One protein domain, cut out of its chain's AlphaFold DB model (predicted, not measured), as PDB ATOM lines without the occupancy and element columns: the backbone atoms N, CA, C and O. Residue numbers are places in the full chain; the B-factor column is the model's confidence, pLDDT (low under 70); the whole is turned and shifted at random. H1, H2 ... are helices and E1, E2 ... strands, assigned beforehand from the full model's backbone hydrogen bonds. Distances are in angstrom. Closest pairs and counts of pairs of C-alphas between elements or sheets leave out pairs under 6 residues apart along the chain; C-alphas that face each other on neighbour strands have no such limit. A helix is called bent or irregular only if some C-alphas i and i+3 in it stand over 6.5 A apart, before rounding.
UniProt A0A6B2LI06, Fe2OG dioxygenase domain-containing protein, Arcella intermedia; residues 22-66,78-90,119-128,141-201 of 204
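Overview. This is residues 22 to 66, 78 to 90, 119 to 128 and 141 to 201 of the 204 residues of the protein "Fe2OG dioxygenase domain-containing protein" of Arcella intermedia (UniProt A0A6B2LI06). One twisted sheet of six strands forms a wall, and two helices, H1 and H2, cover one face of it, both running crosswise to the strands; no named helix covers the other face. H1 crosses over E5, E3 and E4, while H2 sits over E2 and the edge strand E1, and the stretch after H2 sticks out at residues 183 to 188, of which 183 and 184 belong to H2. The printed part has 129 residues, with two named helices and six named strands in the order E1, H1, E2, E3, E4, E5, H2, E6. The sheet is mixed, in the order E1, E2, E5, E3, E4, E6, and the class is mixed, helices and strands. The whole is compact, with a radius of gyration of the C-alphas of 14.7 A, and spans 45 by 33 by 30 A.

Along the chain. E1 takes residues 22 to 25 and begins at C-alpha 22, at (-1.969, 23.601, -33.320). H1, residues 31 to 48, is 26.0 A from first to last C-alpha and is irregular, with C-alphas 32 and 35 7.2 A apart. E2, residues 54 to 60, is 20.0 A long and begins at C-alpha 54, at (8.922, 21.192, -41.334). E3, residues 83 to 89, is 20.1 A long. E4 takes residues 121 to 125, 12.8 A, and E5 takes residues 147 to 153, 19.7 A. H2, residues 171 to 184, is 20.8 A long and only just irregular, with C-alphas 172 and 175 6.7 A apart. E6, residues 196 to 200, is 13.2 A long and ends at C-alpha 200, at (12.595, 40.625, -37.111).

Arrangement. E1 and E6 are the edge strands of the sheet. E1 and E2 are antiparallel at 160 degrees, with N 25 and O 55 2.8 A apart, within hydrogen-bond range. E2 and E5 are antiparallel at 161 degrees, with N 56 and O 151 at 2.8 A. E5 and E3 are antiparallel at 163 degrees, with N 152 and O 84 at 2.7 A. E3 and E4 are antiparallel at 157 degrees, with N 85 and O 123 at 2.8 A. E4 and E6 are parallel at 16 degrees, with N 124 and O 198 at 2.8 A. H1 and H2 lie on the same face of the sheet, two layers, helices on one face of a sheet. H1 is on the sheet at a height over the sheet of 9.4 A, over E5 and only just over E3 and E4, with 3 C-alphas on each of these two. It runs across the strands, at 73 degrees to E5 on the local plane. The closest C-alphas of H1 and E3 are those of Ile 44 and Tyr 84, 7.7 A. H2 is on the sheet at a height of 9.7 A, over E2 and only just over E1, with 3 C-alphas on E1. It runs across the strands, at 80 degrees to E2 on the local plane. The closest C-alphas of E1 and H2 are those of Ala 23 and Asn 173, 6.2 A. H1 and H2 are near each other, with 5 pairs of C-alphas within 10 A. Of the O i to N i+4 pairs, 12 of 14 in H1 and 8 of 10 in H2 are within hydrogen-bond range.

Size, cuts and confidence. The two C-alphas farthest apart are those of Gly 142 and Glu 159, 48.5 A. Three cuts interrupt the printed part: C-alphas 66 and 78 are 26.5 A apart, C-alphas 90 and 119 are 6.4 A apart, and C-alphas 128 and 141 are 32.0 A apart. The links E5 to H2 and H2 to E6 are long; in the first, residues 157 to 158 pair antiparallel with residues 161 to 162. The mean pLDDT of the printed part is 72.4, and 50 residues are under 70: residues 22 to 35, 161, 164 to 197 and 201.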
ATOM      1  N   THR A  22      -3.357  23.800 -32.895       52.34
ATOM      2  CA  THR A  22      -1.969  23.601 -33.320       52.34
ATOM      3  C   THR A  22      -1.759  22.182 -33.847       52.34
ATOM      4  O   THR A  22      -2.259  21.216 -33.262       52.34
ATOM      5  N   ALA A  23      -1.032  22.050 -34.959       53.84
ATOM      6  CA  ALA A  23      -0.561  20.760 -35.460       53.84
ATOM      7  C   ALA A  23       0.794  20.887 -36.165       53.84
ATOM      8  O   ALA A  23       0.971  21.723 -37.052       53.84
ATOM      9  N   GLY A  24       1.744  20.040 -35.776       52.44
ATOM     10  CA  GLY A  24       3.056  19.922 -36.406       52.44
ATOM     11  C   GLY A  24       3.057  18.911 -37.547       52.44
ATOM     12  O   GLY A  24       2.422  17.863 -37.433       52.44
ATOM     13  N   MET A  25       3.754  19.208 -38.646       61.81
ATOM     14  CA  MET A  25       3.801  18.340 -39.826       61.81
ATOM     15  C   MET A  25       5.208  18.258 -40.429       61.81
ATOM     16  O   MET A  25       5.806  19.273 -40.803       61.81
ATOM     17  N   SER A  26       5.714  17.030 -40.577       55.19
ATOM     18  CA  SER A  26       6.892  16.725 -41.398       55.19
ATOM     19  C   SER A  26       6.485  16.387 -42.849       55.19
ATOM     20  O   SER A  26       5.327  16.027 -43.085       55.19
ATOM     21  N   PRO A  27       7.412  16.460 -43.826       50.78
ATOM     22  CA  PRO A  27       7.201  16.088 -45.229       50.78
ATOM     23  C   PRO A  27       6.560  14.710 -45.410       50.78
ATOM     24  O   PRO A  27       5.722  14.519 -46.288       50.78
ATOM     25  N   GLU A  28       6.932  13.754 -44.563       51.88
ATOM     26  CA  GLU A  28       6.447  12.375 -44.588       51.88
ATOM     27  C   GLU A  28       5.034  12.233 -43.989       51.88
ATOM     28  O   GLU A  28       4.288  11.340 -44.384       51.88
ATOM     29  N   GLY A  29       4.633  13.135 -43.084       54.44
ATOM     30  CA  GLY A  29       3.315  13.143 -42.435       54.44
ATOM     31  C   GLY A  29       2.210  13.874 -43.209       54.44
ATOM     32  O   GLY A  29       1.082  13.945 -42.730       54.44
ATOM     33  N   LEU A  30       2.516  14.442 -44.381       52.31
ATOM     34  CA  LEU A  30       1.601  15.319 -45.123       52.31
ATOM     35  C   LEU A  30       0.611  14.603 -46.046       52.31
ATOM     36  O   LEU A  30      -0.342  15.243 -46.485       52.31
ATOM     37  N   GLY A  31       0.808  13.315 -46.349       63.06
ATOM     38  CA  GLY A  31      -0.115  12.540 -47.187       63.06
ATOM     39  C   GLY A  31      -0.525  13.282 -48.470       63.06
ATOM     40  O   GLY A  31       0.325  13.716 -49.247       63.06
ATOM     41  N   GLU A  32      -1.831  13.474 -48.668       55.06
ATOM     42  CA  GLU A  32      -2.409  14.201 -49.813       55.06
ATOM     43  C   GLU A  32      -2.195  15.732 -49.794       55.06
ATOM     44  O   GLU A  32      -2.456  16.411 -50.784       55.06
ATOM     45  N   HIS A  33      -1.717  16.301 -48.685       58.69
ATOM     46  CA  HIS A  33      -1.483  17.742 -48.516       58.69
ATOM     47  C   HIS A  33      -0.044  18.164 -48.823       58.69
ATOM     48  O   HIS A  33       0.296  19.349 -48.723       58.69
ATOM     49  N   ARG A  34       0.797  17.209 -49.238       67.25
ATOM     50  CA  ARG A  34       2.189  17.448 -49.624       67.25
ATOM     51  C   ARG A  34       2.311  18.554 -50.670       67.25
ATOM     52  O   ARG A  34       3.193  19.395 -50.548       67.25
ATOM     53  N   ASP A  35       1.384  18.621 -51.619       68.69
ATOM     54  CA  ASP A  35       1.402  19.631 -52.680       68.69
ATOM     55  C   ASP A  35       1.300  21.065 -52.144       68.69
ATOM     56  O   ASP A  35       1.965  21.964 -52.653       68.69
ATOM     57  N   ILE A  36       0.479  21.302 -51.114       71.06
ATOM     58  CA  ILE A  36       0.322  22.639 -50.519       71.06
ATOM     59  C   ILE A  36       1.578  23.007 -49.733       71.06
ATOM     60  O   ILE A  36       2.078  24.123 -49.867       71.06
ATOM     61  N   PHE A  37       2.110  22.069 -48.949       75.94
ATOM     62  CA  PHE A  37       3.362  22.279 -48.229       75.94
ATOM     63  C   PHE A  37       4.514  22.599 -49.180       75.94
ATOM     64  O   PHE A  37       5.193  23.603 -48.973       75.94
ATOM     65  N   GLU A  38       4.712  21.797 -50.232       78.81
ATOM     66  CA  GLU A  38       5.781  22.035 -51.203       78.81
ATOM     67  C   GLU A  38       5.566  23.386 -51.891       78.81
ATOM     68  O   GLU A  38       6.474  24.204 -51.860       78.81
ATOM     69  N   LYS A  39       4.358  23.718 -52.371       81.38
ATOM     70  CA  LYS A  39       4.076  25.041 -52.969       81.38
ATOM     71  C   LYS A  39       4.454  26.208 -52.053       81.38
ATOM     72  O   LYS A  39       5.075  27.168 -52.499       81.38
ATOM     73  N   LEU A  40       4.090  26.152 -50.772       82.25
ATOM     74  CA  LEU A  40       4.418  27.211 -49.811       82.25
ATOM     75  C   LEU A  40       5.918  27.256 -49.495       82.25
ATOM     76  O   LEU A  40       6.513  28.332 -49.400       82.25
ATOM     77  N   ARG A  41       6.549  26.089 -49.388       85.00
ATOM     78  CA  ARG A  41       7.994  25.943 -49.210       85.00
ATOM     79  C   ARG A  41       8.772  26.512 -50.398       85.00
ATOM     80  O   ARG A  41       9.773  27.193 -50.188       85.00
ATOM     81  N   GLU A  42       8.304  26.297 -51.626       85.31
ATOM     82  CA  GLU A  42       8.889  26.887 -52.834       85.31
ATOM     83  C   GLU A  42       8.852  28.412 -52.788       85.31
ATOM     84  O   GLU A  42       9.843  29.060 -53.107       85.31
ATOM     85  N   LYS A  43       7.769  29.007 -52.284       82.50
ATOM     86  CA  LYS A  43       7.682  30.466 -52.127       82.50
ATOM     87  C   LYS A  43       8.717  31.003 -51.138       82.50
ATOM     88  O   LYS A  43       9.321  32.046 -51.393       82.50
ATOM     89  N   ILE A  44       8.967  30.284 -50.040       87.12
ATOM     90  CA  ILE A  44      10.043  30.623 -49.092       87.12
ATOM     91  C   ILE A  44      11.412  30.479 -49.769       87.12
ATOM     92  O   ILE A  44      12.271  31.349 -49.614       87.12
ATOM     93  N   ARG A  45      11.612  29.424 -50.564       90.56
ATOM     94  CA  ARG A  45      12.840  29.221 -51.342       90.56
ATOM     95  C   ARG A  45      13.088  30.371 -52.309       90.56
ATOM     96  O   ARG A  45      14.189  30.908 -52.310       90.56
ATOM     97  N   ASP A  46      12.081  30.786 -53.061       87.44
ATOM     98  CA  ASP A  46      12.219  31.822 -54.084       87.44
ATOM     99  C   ASP A  46      12.447  33.212 -53.470       87.44
ATOM    100  O   ASP A  46      13.229  34.004 -53.991       87.44
ATOM    101  N   LYS A  47      11.795  33.522 -52.338       85.56
ATOM    102  CA  LYS A  47      11.924  34.832 -51.673       85.56
ATOM    103  C   LYS A  47      13.125  34.938 -50.739       85.56
ATOM    104  O   LYS A  47      13.670  36.028 -50.587       85.56
ATOM    105  N   CYS A  48      13.523  33.848 -50.085       87.38
ATOM    106  CA  CYS A  48      14.547  33.877 -49.040       87.38
ATOM    107  C   CYS A  48      15.803  33.067 -49.379       87.38
ATOM    108  O   CYS A  48      16.780  33.158 -48.641       87.38
ATOM    109  N   GLY A  49      15.798  32.267 -50.451       90.94
ATOM    110  CA  GLY A  49      16.899  31.357 -50.792       90.94
ATOM    111  C   GLY A  49      17.035  30.188 -49.812       90.94
ATOM    112  O   GLY A  49      18.129  29.661 -49.606       90.94
ATOM    113  N   ARG A  50      15.948  29.826 -49.118       91.44
ATOM    114  CA  ARG A  50      15.960  28.911 -47.965       91.44
ATOM    115  C   ARG A  50      14.878  27.855 -48.110       91.44
ATOM    116  O   ARG A  50      13.781  28.153 -48.557       91.44
ATOM    117  N   ASN A  51      15.192  26.620 -47.729       90.31
ATOM    118  CA  ASN A  51      14.343  25.467 -48.016       90.31
ATOM    119  C   ASN A  51      13.985  24.678 -46.739       90.31
ATOM    120  O   ASN A  51      14.585  23.626 -46.501       90.31
ATOM    121  N   PRO A  52      13.063  25.189 -45.899       89.94
ATOM    122  CA  PRO A  52      12.682  24.544 -44.640       89.94
ATOM    123  C   PRO A  52      12.072  23.161 -44.883       89.94
ATOM    124  O   PRO A  52      11.621  22.862 -45.986       89.94
ATOM    125  N   ASN A  53      12.074  22.301 -43.872       84.94
ATOM    126  CA  ASN A  53      11.691  20.889 -43.992       84.94
ATOM    127  C   ASN A  53      10.623  20.474 -42.972       84.94
ATOM    128  O   ASN A  53      10.418  19.287 -42.779       84.94
ATOM    129  N   TYR A  54       9.976  21.430 -42.313       83.69
ATOM    130  CA  TYR A  54       8.922  21.192 -41.334       83.69
ATOM    131  C   TYR A  54       8.019  22.413 -41.247       83.69
ATOM    132  O   TYR A  54       8.504  23.535 -41.416       83.69
ATOM    133  N   ALA A  55       6.732  22.200 -40.976       82.44
ATOM    134  CA  ALA A  55       5.760  23.264 -40.769       82.44
ATOM    135  C   ALA A  55       4.870  22.982 -39.553       82.44
ATOM    136  O   ALA A  55       4.377  21.871 -39.370       82.44
ATOM    137  N   LEU A  56       4.633  24.018 -38.754       80.44
ATOM    138  CA  LEU A  56       3.680  24.040 -37.651       80.44
ATOM    139  C   LEU A  56       2.492  24.925 -38.037       80.44
ATOM    140  O   LEU A  56       2.668  26.092 -38.380       80.44
ATOM    141  N   PHE A  57       1.285  24.380 -37.973       79.75
ATOM    142  CA  PHE A  57       0.052  25.084 -38.303       79.75
ATOM    143  C   PHE A  57      -0.611  25.578 -37.026       79.75
ATOM    144  O   PHE A  57      -0.767  24.806 -36.086       79.75
ATOM    145  N   ASN A  58      -1.039  26.839 -37.023       81.94
ATOM    146  CA  ASN A  58      -1.853  27.445 -35.978       81.94
ATOM    147  C   ASN A  58      -3.111  28.042 -36.617       81.94
ATOM    148  O   ASN A  58      -3.004  28.907 -37.490       81.94
ATOM    149  N   ILE A  59      -4.291  27.601 -36.183       82.19
ATOM    150  CA  ILE A  59      -5.575  28.188 -36.584       82.19
ATOM    151  C   ILE A  59      -6.141  28.974 -35.404       82.19
ATOM    152  O   ILE A  59      -6.352  28.422 -34.323       82.19
ATOM    153  N   TYR A  60      -6.410  30.251 -35.651       83.44
ATOM    154  CA  TYR A  60      -7.135  31.144 -34.759       83.44
ATOM    155  C   TYR A  60      -8.524  31.333 -35.357       83.44
ATOM    156  O   TYR A  60      -8.662  32.005 -36.378       83.44
ATOM    157  N   ARG A  61      -9.540  30.705 -34.770       85.25
ATOM    158  CA  ARG A  61     -10.915  30.703 -35.296       85.25
ATOM    159  C   ARG A  61     -11.526  32.100 -35.290       85.25
ATOM    160  O   ARG A  61     -12.290  32.441 -36.186       85.25
ATOM    161  N   ASP A  62     -11.160  32.889 -34.289       86.75
ATOM    162  CA  ASP A  62     -11.570  34.271 -34.099       86.75
ATOM    163  C   ASP A  62     -10.548  35.005 -33.199       86.75
ATOM    164  O   ASP A  62      -9.443  34.518 -32.935       86.75
ATOM    165  N   GLY A  63     -10.898  36.202 -32.741       89.75
ATOM    166  CA  GLY A  63     -10.083  37.038 -31.868       89.75
ATOM    167  C   GLY A  63      -9.886  36.529 -30.446       89.75
ATOM    168  O   GLY A  63      -8.973  36.997 -29.769       89.75
ATOM    169  N   ARG A  64     -10.705  35.586 -29.973       90.44
ATOM    170  CA  ARG A  64     -10.568  34.975 -28.641       90.44
ATOM    171  C   ARG A  64      -9.449  33.945 -28.629       90.44
ATOM    172  O   ARG A  64      -8.762  33.790 -27.615       90.44
ATOM    173  N   ASP A  65      -9.233  33.294 -29.770       88.19
ATOM    174  CA  ASP A  65      -8.087  32.421 -29.952       88.19
ATOM    175  C   ASP A  65      -6.788  33.239 -29.917       88.19
ATOM    176  O   ASP A  65      -6.666  34.293 -30.552       88.19
ATOM    177  N   ASN A  66      -5.805  32.755 -29.166       87.19
ATOM    178  CA  ASN A  66      -4.559  33.458 -28.884       87.19
ATOM    179  C   ASN A  66      -3.406  32.473 -28.651       87.19
ATOM    180  O   ASN A  66      -3.607  31.271 -28.470       87.19
ATOM    181  N   GLN A  78      17.401  23.179 -36.228       90.25
ATOM    182  CA  GLN A  78      18.767  23.467 -36.643       90.25
ATOM    183  C   GLN A  78      19.225  24.800 -36.044       90.25
ATOM    184  O   GLN A  78      18.575  25.834 -36.210       90.25
ATOM    185  N   GLU A  79      20.373  24.780 -35.377       88.44
ATOM    186  CA  GLU A  79      20.974  25.981 -34.803       88.44
ATOM    187  C   GLU A  79      21.364  26.974 -35.905       88.44
ATOM    188  O   GLU A  79      21.748  26.583 -37.010       88.44
ATOM    189  N   GLY A  80      21.212  28.270 -35.633       87.62
ATOM    190  CA  GLY A  80      21.489  29.310 -36.624       87.62
ATOM    191  C   GLY A  80      20.457  29.400 -37.758       87.62
ATOM    192  O   GLY A  80      20.631  30.208 -38.674       87.62
ATOM    193  N   SER A  81      19.383  28.601 -37.732       90.81
ATOM    194  CA  SER A  81      18.305  28.689 -38.720       90.81
ATOM    195  C   SER A  81      17.290  29.778 -38.360       90.81
ATOM    196  O   SER A  81      17.071  30.100 -37.197       90.81
ATOM    197  N   SER A  82      16.695  30.391 -39.384       91.81
ATOM    198  CA  SER A  82      15.578  31.329 -39.216       91.81
ATOM    199  C   SER A  82      14.245  30.585 -39.226       91.81
ATOM    200  O   SER A  82      14.146  29.485 -39.777       91.81
ATOM    201  N   ILE A  83      13.218  31.225 -38.680       91.62
ATOM    202  CA  ILE A  83      11.838  30.736 -38.669       91.62
ATOM    203  C   ILE A  83      11.014  31.595 -39.630       91.62
ATOM    204  O   ILE A  83      11.161  32.818 -39.652       91.62
ATOM    205  N   TYR A  84      10.159  30.959 -40.433       92.75
ATOM    206  CA  TYR A  84       9.375  31.625 -41.479       92.75
ATOM    207  C   TYR A  84       7.887  31.413 -41.208       92.75
ATOM    208  O   TYR A  84       7.388  30.303 -41.345       92.75
ATOM    209  N   SER A  85       7.177  32.463 -40.821       92.44
ATOM    210  CA  SER A  85       5.741  32.436 -40.539       92.44
ATOM    211  C   SER A  85       4.968  33.020 -41.722       92.44
ATOM    212  O   SER A  85       5.132  34.189 -42.070       92.44
ATOM    213  N   LEU A  86       4.132  32.198 -42.356       89.75
ATOM    214  CA  LEU A  86       3.165  32.621 -43.370       89.75
ATOM    215  C   LEU A  86       1.802  32.816 -42.711       89.75
ATOM    216  O   LEU A  86       1.391  31.978 -41.912       89.75
ATOM    217  N   SER A  87       1.093  33.890 -43.048       88.94
ATOM    218  CA  SER A  87      -0.226  34.192 -42.473       88.94
ATOM    219  C   SER A  87      -1.301  34.403 -43.533       88.94
ATOM    220  O   SER A  87      -1.065  35.075 -44.535       88.94
ATOM    221  N   PHE A  88      -2.495  33.869 -43.276       85.56
ATOM    222  CA  PHE A  88      -3.666  33.941 -44.148       85.56
ATOM    223  C   PHE A  88      -4.937  34.253 -43.367       85.56
ATOM    224  O   PHE A  88      -5.070  33.853 -42.211       85.56
ATOM    225  N   GLY A  89      -5.899  34.881 -44.033       87.75
ATOM    226  CA  GLY A  89      -7.190  35.224 -43.452       87.75
ATOM    227  C   GLY A  89      -7.126  36.531 -42.673       87.75
ATOM    228  O   GLY A  89      -6.604  37.527 -43.167       87.75
ATOM    229  N   ALA A  90      -7.706  36.545 -41.477       89.19
ATOM    230  CA  ALA A  90      -7.794  37.733 -40.643       89.19
ATOM    231  C   ALA A  90      -6.414  38.279 -40.263       89.19
ATOM    232  O   ALA A  90      -5.515  37.532 -39.866       89.19
ATOM    233  N   ASN A 119      -2.966  39.660 -44.069       87.44
ATOM    234  CA  ASN A 119      -3.190  38.521 -44.952       87.44
ATOM    235  C   ASN A 119      -2.061  38.427 -45.992       87.44
ATOM    236  O   ASN A 119      -1.611  39.447 -46.512       87.44
ATOM    237  N   ASN A 120      -1.642  37.206 -46.330       85.31
ATOM    238  CA  ASN A 120      -0.561  36.945 -47.282       85.31
ATOM    239  C   ASN A 120       0.792  37.558 -46.852       85.31
ATOM    240  O   ASN A 120       1.595  37.977 -47.681       85.31
ATOM    241  N   ALA A 121       1.061  37.642 -45.547       87.06
ATOM    242  CA  ALA A 121       2.344  38.117 -45.030       87.06
ATOM    243  C   ALA A 121       3.337  36.964 -44.813       87.06
ATOM    244  O   ALA A 121       2.954  35.871 -44.387       87.06
ATOM    245  N   LEU A 122       4.622  37.248 -45.054       89.88
ATOM    246  CA  LEU A 122       5.754  36.416 -44.644       89.88
ATOM    247  C   LEU A 122       6.557  37.163 -43.572       89.88
ATOM    248  O   LEU A 122       7.232  38.157 -43.854       89.88
ATOM    249  N   LEU A 123       6.505  36.647 -42.346       91.62
ATOM    250  CA  LEU A 123       7.320  37.081 -41.221       91.62
ATOM    251  C   LEU A 123       8.554  36.179 -41.095       91.62
ATOM    252  O   LEU A 123       8.430  34.967 -40.920       91.62
ATOM    253  N   VAL A 124       9.749  36.765 -41.148       91.62
ATOM    254  CA  VAL A 124      11.020  36.068 -40.926       91.62
ATOM    255  C   VAL A 124      11.585  36.461 -39.568       91.62
ATOM    256  O   VAL A 124      11.994  37.607 -39.364       91.62
ATOM    257  N   MET A 125      11.655  35.492 -38.659       89.19
ATOM    258  CA  MET A 125      12.360  35.627 -37.387       89.19
ATOM    259  C   MET A 125      13.783  35.106 -37.563       89.19
ATOM    260  O   MET A 125      13.998  33.933 -37.879       89.19
ATOM    261  N   GLY A 126      14.762  36.002 -37.422       86.69
ATOM    262  CA  GLY A 126      16.172  35.654 -37.562       86.69
ATOM    263  C   GLY A 126      16.650  34.672 -36.482       86.69
ATOM    264  O   GLY A 126      15.976  34.490 -35.470       86.69
ATOM    265  N   PRO A 127      17.838  34.066 -36.653       80.94
ATOM    266  CA  PRO A 127      18.302  32.981 -35.780       80.94
ATOM    267  C   PRO A 127      18.390  33.345 -34.295       80.94
ATOM    268  O   PRO A 127      18.086  32.530 -33.435       80.94
ATOM    269  N   GLN A 128      18.763  34.590 -34.004       84.19
ATOM    270  CA  GLN A 128      18.899  35.114 -32.642       84.19
ATOM    271  C   GLN A 128      17.598  35.716 -32.100       84.19
ATOM    272  O   GLN A 128      17.505  36.031 -30.918       84.19
ATOM    273  N   GLU A 141     -10.852  41.071 -28.977       90.56
ATOM    274  CA  GLU A 141     -12.313  41.058 -28.860       90.56
ATOM    275  C   GLU A 141     -12.979  41.735 -30.070       90.56
ATOM    276  O   GLU A 141     -12.530  42.777 -30.548       90.56
ATOM    277  N   GLY A 142     -14.041  41.114 -30.589       89.69
ATOM    278  CA  GLY A 142     -14.761  41.590 -31.775       89.69
ATOM    279  C   GLY A 142     -14.164  41.172 -33.125       89.69
ATOM    280  O   GLY A 142     -14.799  41.394 -34.152       89.69
ATOM    281  N   MET A 143     -12.988  40.532 -33.167       91.75
ATOM    282  CA  MET A 143     -12.508  39.894 -34.397       91.75
ATOM    283  C   MET A 143     -13.241  38.565 -34.605       91.75
ATOM    284  O   MET A 143     -12.991  37.608 -33.887       91.75
ATOM    285  N   GLU A 144     -14.117  38.486 -35.605       92.31
ATOM    286  CA  GLU A 144     -14.930  37.286 -35.894       92.31
ATOM    287  C   GLU A 144     -14.416  36.474 -37.096       92.31
ATOM    288  O   GLU A 144     -15.075  35.551 -37.570       92.31
ATOM    289  N   LYS A 145     -13.243  36.838 -37.628       87.94
ATOM    290  CA  LYS A 145     -12.644  36.194 -38.800       87.94
ATOM    291  C   LYS A 145     -11.492  35.274 -38.402       87.94
ATOM    292  O   LYS A 145     -10.698  35.593 -37.519       87.94
ATOM    293  N   GLU A 146     -11.380  34.164 -39.123       86.06
ATOM    294  CA  GLU A 146     -10.342  33.154 -38.922       86.06
ATOM    295  C   GLU A 146      -8.989  33.601 -39.496       86.06
ATOM    296  O   GLU A 146      -8.929  34.175 -40.586       86.06
ATOM    297  N   ARG A 147      -7.897  33.282 -38.790       87.56
ATOM    298  CA  ARG A 147      -6.512  33.397 -39.267       87.56
ATOM    299  C   ARG A 147      -5.836  32.032 -39.248       87.56
ATOM    300  O   ARG A 147      -5.854  31.340 -38.233       87.56
ATOM    301  N   VAL A 148      -5.143  31.697 -40.331       84.94
ATOM    302  CA  VAL A 148      -4.246  30.539 -40.409       84.94
ATOM    303  C   VAL A 148      -2.807  31.035 -40.449       84.94
ATOM    304  O   VAL A 148      -2.451  31.869 -41.276       84.94
ATOM    305  N   ASN A 149      -1.971  30.510 -39.562       88.81
ATOM    306  CA  ASN A 149      -0.534  30.743 -39.545       88.81
ATOM    307  C   ASN A 149       0.211  29.431 -39.786       88.81
ATOM    308  O   ASN A 149      -0.068  28.438 -39.118       88.81
ATOM    309  N   ILE A 150       1.205  29.454 -40.667       88.00
ATOM    310  CA  ILE A 150       2.061  28.306 -40.969       88.00
ATOM    311  C   ILE A 150       3.509  28.700 -40.691       88.00
ATOM    312  O   ILE A 150       4.079  29.531 -41.394       88.00
ATOM    313  N   THR A 151       4.098  28.105 -39.661       89.69
ATOM    314  CA  THR A 151       5.462  28.381 -39.206       89.69
ATOM    315  C   THR A 151       6.410  27.302 -39.716       89.69
ATOM    316  O   THR A 151       6.396  26.172 -39.235       89.69
ATOM    317  N   PHE A 152       7.257  27.647 -40.678       90.44
ATOM    318  CA  PHE A 152       8.262  26.764 -41.253       90.44
ATOM    319  C   PHE A 152       9.591  26.821 -40.496       90.44
ATOM    320  O   PHE A 152      10.083  27.905 -40.158       90.44
ATOM    321  N   ARG A 153      10.197  25.646 -40.289       90.06
ATOM    322  CA  ARG A 153      11.470  25.464 -39.574       90.06
ATOM    323  C   ARG A 153      12.384  24.448 -40.271       90.06
ATOM    324  O   ARG A 153      11.990  23.773 -41.223       90.06
ATOM    325  N   PHE A 154      13.622  24.364 -39.786       90.19
ATOM    326  CA  PHE A 154      14.622  23.381 -40.203       90.19
ATOM    327  C   PHE A 154      14.838  22.389 -39.068       90.19
ATOM    328  O   PHE A 154      15.428  22.755 -38.061       90.19
ATOM    329  N   LEU A 155      14.376  21.153 -39.201       85.12
ATOM    330  CA  LEU A 155      14.647  20.099 -38.232       85.12
ATOM    331  C   LEU A 155      16.028  19.485 -38.447       85.12
ATOM    332  O   LEU A 155      16.499  19.343 -39.580       85.12
ATOM    333  N   LYS A 156      16.649  19.087 -37.340       84.56
ATOM    334  CA  LYS A 156      17.857  18.270 -37.273       84.56
ATOM    335  C   LYS A 156      17.509  16.820 -37.599       84.56
ATOM    336  O   LYS A 156      16.405  16.351 -37.317       84.56
ATOM    337  N   LYS A 157      18.486  16.097 -38.145       79.31
ATOM    338  CA  LYS A 157      18.456  14.634 -38.176       79.31
ATOM    339  C   LYS A 157      19.326  14.077 -37.058       79.31
ATOM    340  O   LYS A 157      20.459  14.525 -36.901       79.31
ATOM    341  N   TYR A 158      18.818  13.082 -36.347       72.81
ATOM    342  CA  TYR A 158      19.578  12.249 -35.424       72.81
ATOM    343  C   TYR A 158      19.432  10.792 -35.874       72.81
ATOM    344  O   TYR A 158      18.316  10.333 -36.099       72.81
ATOM    345  N   GLU A 159      20.554  10.106 -36.117       80.44
ATOM    346  CA  GLU A 159      20.584   8.709 -36.600       80.44
ATOM    347  C   GLU A 159      19.670   8.438 -37.818       80.44
ATOM    348  O   GLU A 159      19.060   7.385 -37.966       80.44
ATOM    349  N   GLY A 160      19.568   9.415 -38.724       72.50
ATOM    350  CA  GLY A 160      18.759   9.314 -39.945       72.50
ATOM    351  C   GLY A 160      17.281   9.687 -39.785       72.50
ATOM    352  O   GLY A 160      16.621   9.908 -40.804       72.50
ATOM    353  N   ALA A 161      16.783   9.852 -38.558       67.50
ATOM    354  CA  ALA A 161      15.420  10.289 -38.261       67.50
ATOM    355  C   ALA A 161      15.347  11.800 -37.980       67.50
ATOM    356  O   ALA A 161      16.290  12.390 -37.449       67.50
ATOM    357  N   TRP A 162      14.233  12.445 -38.336       74.81
ATOM    358  CA  TRP A 162      13.982  13.845 -37.980       74.81
ATOM    359  C   TRP A 162      13.659  13.972 -36.490       74.81
ATOM    360  O   TRP A 162      12.816  13.239 -35.977       74.81
ATOM    361  N   VAL A 163      14.288  14.933 -35.813       74.69
ATOM    362  CA  VAL A 163      13.944  15.281 -34.429       74.69
ATOM    363  C   VAL A 163      12.809  16.299 -34.470       74.69
ATOM    364  O   VAL A 163      13.031  17.469 -34.781       74.69
ATOM    365  N   VAL A 164      11.585  15.835 -34.225       69.31
ATOM    366  CA  VAL A 164      10.388  16.684 -34.207       69.31
ATOM    367  C   VAL A 164      10.244  17.300 -32.810       69.31
ATOM    368  O   VAL A 164      10.242  16.544 -31.840       69.31
ATOM    369  N   PRO A 165      10.125  18.633 -32.680       68.19
ATOM    370  CA  PRO A 165       9.925  19.268 -31.383       68.19
ATOM    371  C   PRO A 165       8.564  18.876 -30.788       68.19
ATOM    372  O   PRO A 165       7.586  18.719 -31.524       68.19
ATOM    373  N   GLU A 166       8.472  18.773 -29.460       65.69
ATOM    374  CA  GLU A 166       7.211  18.532 -28.738       65.69
ATOM    375  C   GLU A 166       6.307  19.786 -28.708       65.69
ATOM    376  O   GLU A 166       5.925  20.298 -27.659       65.69
ATOM    377  N   ASP A 167       5.936  20.303 -29.879       61.09
ATOM    378  CA  ASP A 167       5.161  21.541 -30.026       61.09
ATOM    379  C   ASP A 167       3.652  21.282 -30.060       61.09
ATOM    380  O   ASP A 167       2.962  21.613 -31.028       61.09
ATOM    381  N   GLY A 168       3.127  20.646 -29.009       48.50
ATOM    382  CA  GLY A 168       1.682  20.451 -28.840       48.50
ATOM    383  C   GLY A 168       1.020  19.585 -29.924       48.50
ATOM    384  O   GLY A 168      -0.159  19.768 -30.231       48.50
ATOM    385  N   ILE A 169       1.763  18.653 -30.529       43.44
ATOM    386  CA  ILE A 169       1.283  17.808 -31.630       43.44
ATOM    387  C   ILE A 169       0.279  16.769 -31.107       43.44
ATOM    388  O   ILE A 169       0.641  15.667 -30.701       43.44
ATOM    389  N   GLY A 170      -1.009  17.105 -31.158       40.66
ATOM    390  CA  GLY A 170      -2.105  16.142 -31.080       40.66
ATOM    391  C   GLY A 170      -2.581  15.759 -32.483       40.66
ATOM    392  O   GLY A 170      -3.100  16.601 -33.216       40.66
ATOM    393  N   THR A 171      -2.479  14.481 -32.858       38.38
ATOM    394  CA  THR A 171      -3.017  13.923 -34.121       38.38
ATOM    395  C   THR A 171      -4.519  14.184 -34.322       38.38
ATOM    396  O   THR A 171      -5.005  14.166 -35.452       38.38
ATOM    397  N   ALA A 172      -5.259  14.501 -33.256       36.38
ATOM    398  CA  ALA A 172      -6.681  14.844 -33.290       36.38
ATOM    399  C   ALA A 172      -7.009  16.137 -34.069       36.38
ATOM    400  O   ALA A 172      -8.093  16.250 -34.642       36.38
ATOM    401  N   ASN A 173      -6.069  17.086 -34.171       44.97
ATOM    402  CA  ASN A 173      -6.277  18.332 -34.922       44.97
ATOM    403  C   ASN A 173      -6.113  18.155 -36.444       44.97
ATOM    404  O   ASN A 173      -6.542  19.019 -37.212       44.97
ATOM    405  N   TYR A 174      -5.560  17.018 -36.891       42.53
ATOM    406  CA  TYR A 174      -5.290  16.715 -38.299       42.53
ATOM    407  C   TYR A 174      -6.566  16.720 -39.156       42.53
ATOM    408  O   TYR A 174      -6.634  17.445 -40.143       42.53
ATOM    409  N   LYS A 175      -7.626  16.012 -38.732       42.72
ATOM    410  CA  LYS A 175      -8.903  15.955 -39.475       42.72
ATOM    411  C   LYS A 175      -9.607  17.315 -39.584       42.72
ATOM    412  O   LYS A 175     -10.350  17.565 -40.530       42.72
ATOM    413  N   ARG A 176      -9.400  18.216 -38.616       48.47
ATOM    414  CA  ARG A 176      -9.990  19.570 -38.638       48.47
ATOM    415  C   ARG A 176      -9.223  20.510 -39.569       48.47
ATOM    416  O   ARG A 176      -9.852  21.287 -40.286       48.47
ATOM    417  N   LEU A 177      -7.894  20.393 -39.612       50.09
ATOM    418  CA  LEU A 177      -7.047  21.040 -40.621       50.09
ATOM    419  C   LEU A 177      -7.369  20.531 -42.034       50.09
ATOM    420  O   LEU A 177      -7.527  21.340 -42.944       50.09
ATOM    421  N   GLU A 178      -7.555  19.222 -42.200       44.22
ATOM    422  CA  GLU A 178      -7.948  18.562 -43.453       44.22
ATOM    423  C   GLU A 178      -9.267  19.125 -44.017       44.22
ATOM    424  O   GLU A 178      -9.328  19.518 -45.183       44.22
ATOM    425  N   LEU A 179     -10.310  19.262 -43.187       45.81
ATOM    426  CA  LEU A 179     -11.593  19.853 -43.600       45.81
ATOM    427  C   LEU A 179     -11.452  21.313 -44.068       45.81
ATOM    428  O   LEU A 179     -12.131  21.733 -45.008       45.81
ATOM    429  N   LYS A 180     -10.544  22.082 -43.458       52.28
ATOM    430  CA  LYS A 180     -10.287  23.484 -43.818       52.28
ATOM    431  C   LYS A 180      -9.416  23.609 -45.070       52.28
ATOM    432  O   LYS A 180      -9.780  24.357 -45.972       52.28
ATOM    433  N   PHE A 181      -8.358  22.812 -45.216       49.16
ATOM    434  CA  PHE A 181      -7.570  22.726 -46.456       49.16
ATOM    435  C   PHE A 181      -8.379  22.226 -47.653       49.16
ATOM    436  O   PHE A 181      -8.236  22.756 -48.754       49.16
ATOM    437  N   ASN A 182      -9.312  21.300 -47.439       42.28
ATOM    438  CA  ASN A 182     -10.261  20.894 -48.470       42.28
ATOM    439  C   ASN A 182     -11.291  21.993 -48.802       42.28
ATOM    440  O   ASN A 182     -11.754  22.051 -49.939       42.28
ATOM    441  N   SER A 183     -11.591  22.926 -47.888       44.41
ATOM    442  CA  SER A 183     -12.374  24.129 -48.222       44.41
ATOM    443  C   SER A 183     -11.594  25.117 -49.108       44.41
ATOM    444  O   SER A 183     -12.176  25.683 -50.031       44.41
ATOM    445  N   PHE A 184     -10.264  25.201 -48.954       43.72
ATOM    446  CA  PHE A 184      -9.380  25.930 -49.878       43.72
ATOM    447  C   PHE A 184      -9.268  25.262 -51.272       43.72
ATOM    448  O   PHE A 184      -8.872  25.923 -52.232       43.72
ATOM    449  N   LYS A 185      -9.651  23.977 -51.443       39.28
ATOM    450  CA  LYS A 185      -9.701  23.298 -52.764       39.28
ATOM    451  C   LYS A 185     -10.821  23.832 -53.683       39.28
ATOM    452  O   LYS A 185     -10.795  23.539 -54.877       39.28
ATOM    453  N   LYS A 186     -11.773  24.647 -53.200       41.59
ATOM    454  CA  LYS A 186     -12.791  25.319 -54.041       41.59
ATOM    455  C   LYS A 186     -12.296  26.660 -54.617       41.59
ATOM    456  O   LYS A 186     -12.937  27.688 -54.452       41.59
ATOM    457  N   GLY A 187     -11.170  26.637 -55.332       34.44
ATOM    458  CA  GLY A 187     -10.766  27.725 -56.240       34.44
ATOM    459  C   GLY A 187     -10.092  28.953 -55.613       34.44
ATOM    460  O   GLY A 187      -9.641  29.821 -56.353       34.44
ATOM    461  N   GLU A 188      -9.945  29.003 -54.291       44.31
ATOM    462  CA  GLU A 188      -9.265  30.080 -53.561       44.31
ATOM    463  C   GLU A 188      -8.005  29.529 -52.886       44.31
ATOM    464  O   GLU A 188      -7.888  29.473 -51.661       44.31
ATOM    465  N   HIS A 189      -7.041  29.057 -53.681       42.28
ATOM    466  CA  HIS A 189      -5.719  28.797 -53.118       42.28
ATOM    467  C   HIS A 189      -5.213  30.083 -52.452       42.28
ATOM    468  O   HIS A 189      -5.394  31.149 -53.042       42.28
ATOM    469  N   PRO A 190      -4.561  30.024 -51.277       46.94
ATOM    470  CA  PRO A 190      -3.848  31.181 -50.765       46.94
ATOM    471  C   PRO A 190      -2.869  31.668 -51.837       46.94
ATOM    472  O   PRO A 190      -1.865  31.013 -52.135       46.94
ATOM    473  N   ILE A 191      -3.210  32.789 -52.474       45.31
ATOM    474  CA  ILE A 191      -2.405  33.396 -53.525       45.31
ATOM    475  C   ILE A 191      -1.192  34.008 -52.831       45.31
ATOM    476  O   ILE A 191      -1.248  35.119 -52.317       45.31
ATOM    477  N   PHE A 192      -0.093  33.256 -52.809       53.22
ATOM    478  CA  PHE A 192       1.224  33.731 -52.389       53.22
ATOM    479  C   PHE A 192       1.888  34.539 -53.518       53.22
ATOM    480  O   PHE A 192       2.980  34.201 -53.997       53.22
ATOM    481  N   ASP A 193       1.210  35.591 -53.974       49.47
ATOM    482  CA  ASP A 193       1.774  36.575 -54.897       49.47
ATOM    483  C   ASP A 193       2.221  37.791 -54.091       49.47
ATOM    484  O   ASP A 193       1.425  38.429 -53.412       49.47
ATOM    485  N   ASN A 194       3.526  38.077 -54.139       51.38
ATOM    486  CA  ASN A 194       4.165  39.220 -53.479       51.38
ATOM    487  C   ASN A 194       3.775  39.419 -52.002       51.38
ATOM    488  O   ASN A 194       3.204  40.452 -51.658       51.38
ATOM    489  N   PRO A 195       4.125  38.464 -51.117       56.19
ATOM    490  CA  PRO A 195       3.839  38.610 -49.700       56.19
ATOM    491  C   PRO A 195       4.535  39.842 -49.117       56.19
ATOM    492  O   PRO A 195       5.698  40.118 -49.436       56.19
ATOM    493  N   THR A 196       3.849  40.546 -48.216       62.78
ATOM    494  CA  THR A 196       4.472  41.602 -47.412       62.78
ATOM    495  C   THR A 196       5.561  40.974 -46.549       62.78
ATOM    496  O   THR A 196       5.298  40.044 -45.784       62.78
ATOM    497  N   PHE A 197       6.791  41.464 -46.697       61.31
ATOM    498  CA  PHE A 197       7.962  40.919 -46.021       61.31
ATOM    499  C   PHE A 197       8.247  41.685 -44.733       61.31
ATOM    500  O   PHE A 197       8.534  42.882 -44.763       61.31
ATOM    501  N   LEU A 198       8.209  40.981 -43.604       71.88
ATOM    502  CA  LEU A 198       8.573  41.517 -42.298       71.88
ATOM    503  C   LEU A 198       9.781  40.746 -41.775       71.88
ATOM    504  O   LEU A 198       9.735  39.525 -41.654       71.88
ATOM    505  N   LYS A 199      10.870  41.448 -41.456       73.56
ATOM    506  CA  LYS A 199      12.065  40.842 -40.864       73.56
ATOM    507  C   LYS A 199      12.214  41.309 -39.427       73.56
ATOM    508  O   LYS A 199      12.361  42.502 -39.179       73.56
ATOM    509  N   MET A 200      12.236  40.364 -38.499       72.25
ATOM    510  CA  MET A 200      12.595  40.625 -37.111       72.25
ATOM    511  C   MET A 200      14.068  40.292 -36.907       72.25
ATOM    512  O   MET A 200      14.501  39.169 -37.175       72.25
ATOM    513  N   GLN A 201      14.840  41.265 -36.430       58.94
ATOM    514  CA  GLN A 201      16.226  41.077 -36.006       58.94
ATOM    515  C   GLN A 201      16.424  41.713 -34.627       58.94
ATOM    516  O   GLN A 201      15.722  42.679 -34.316       58.94
TER     517      GLN A 201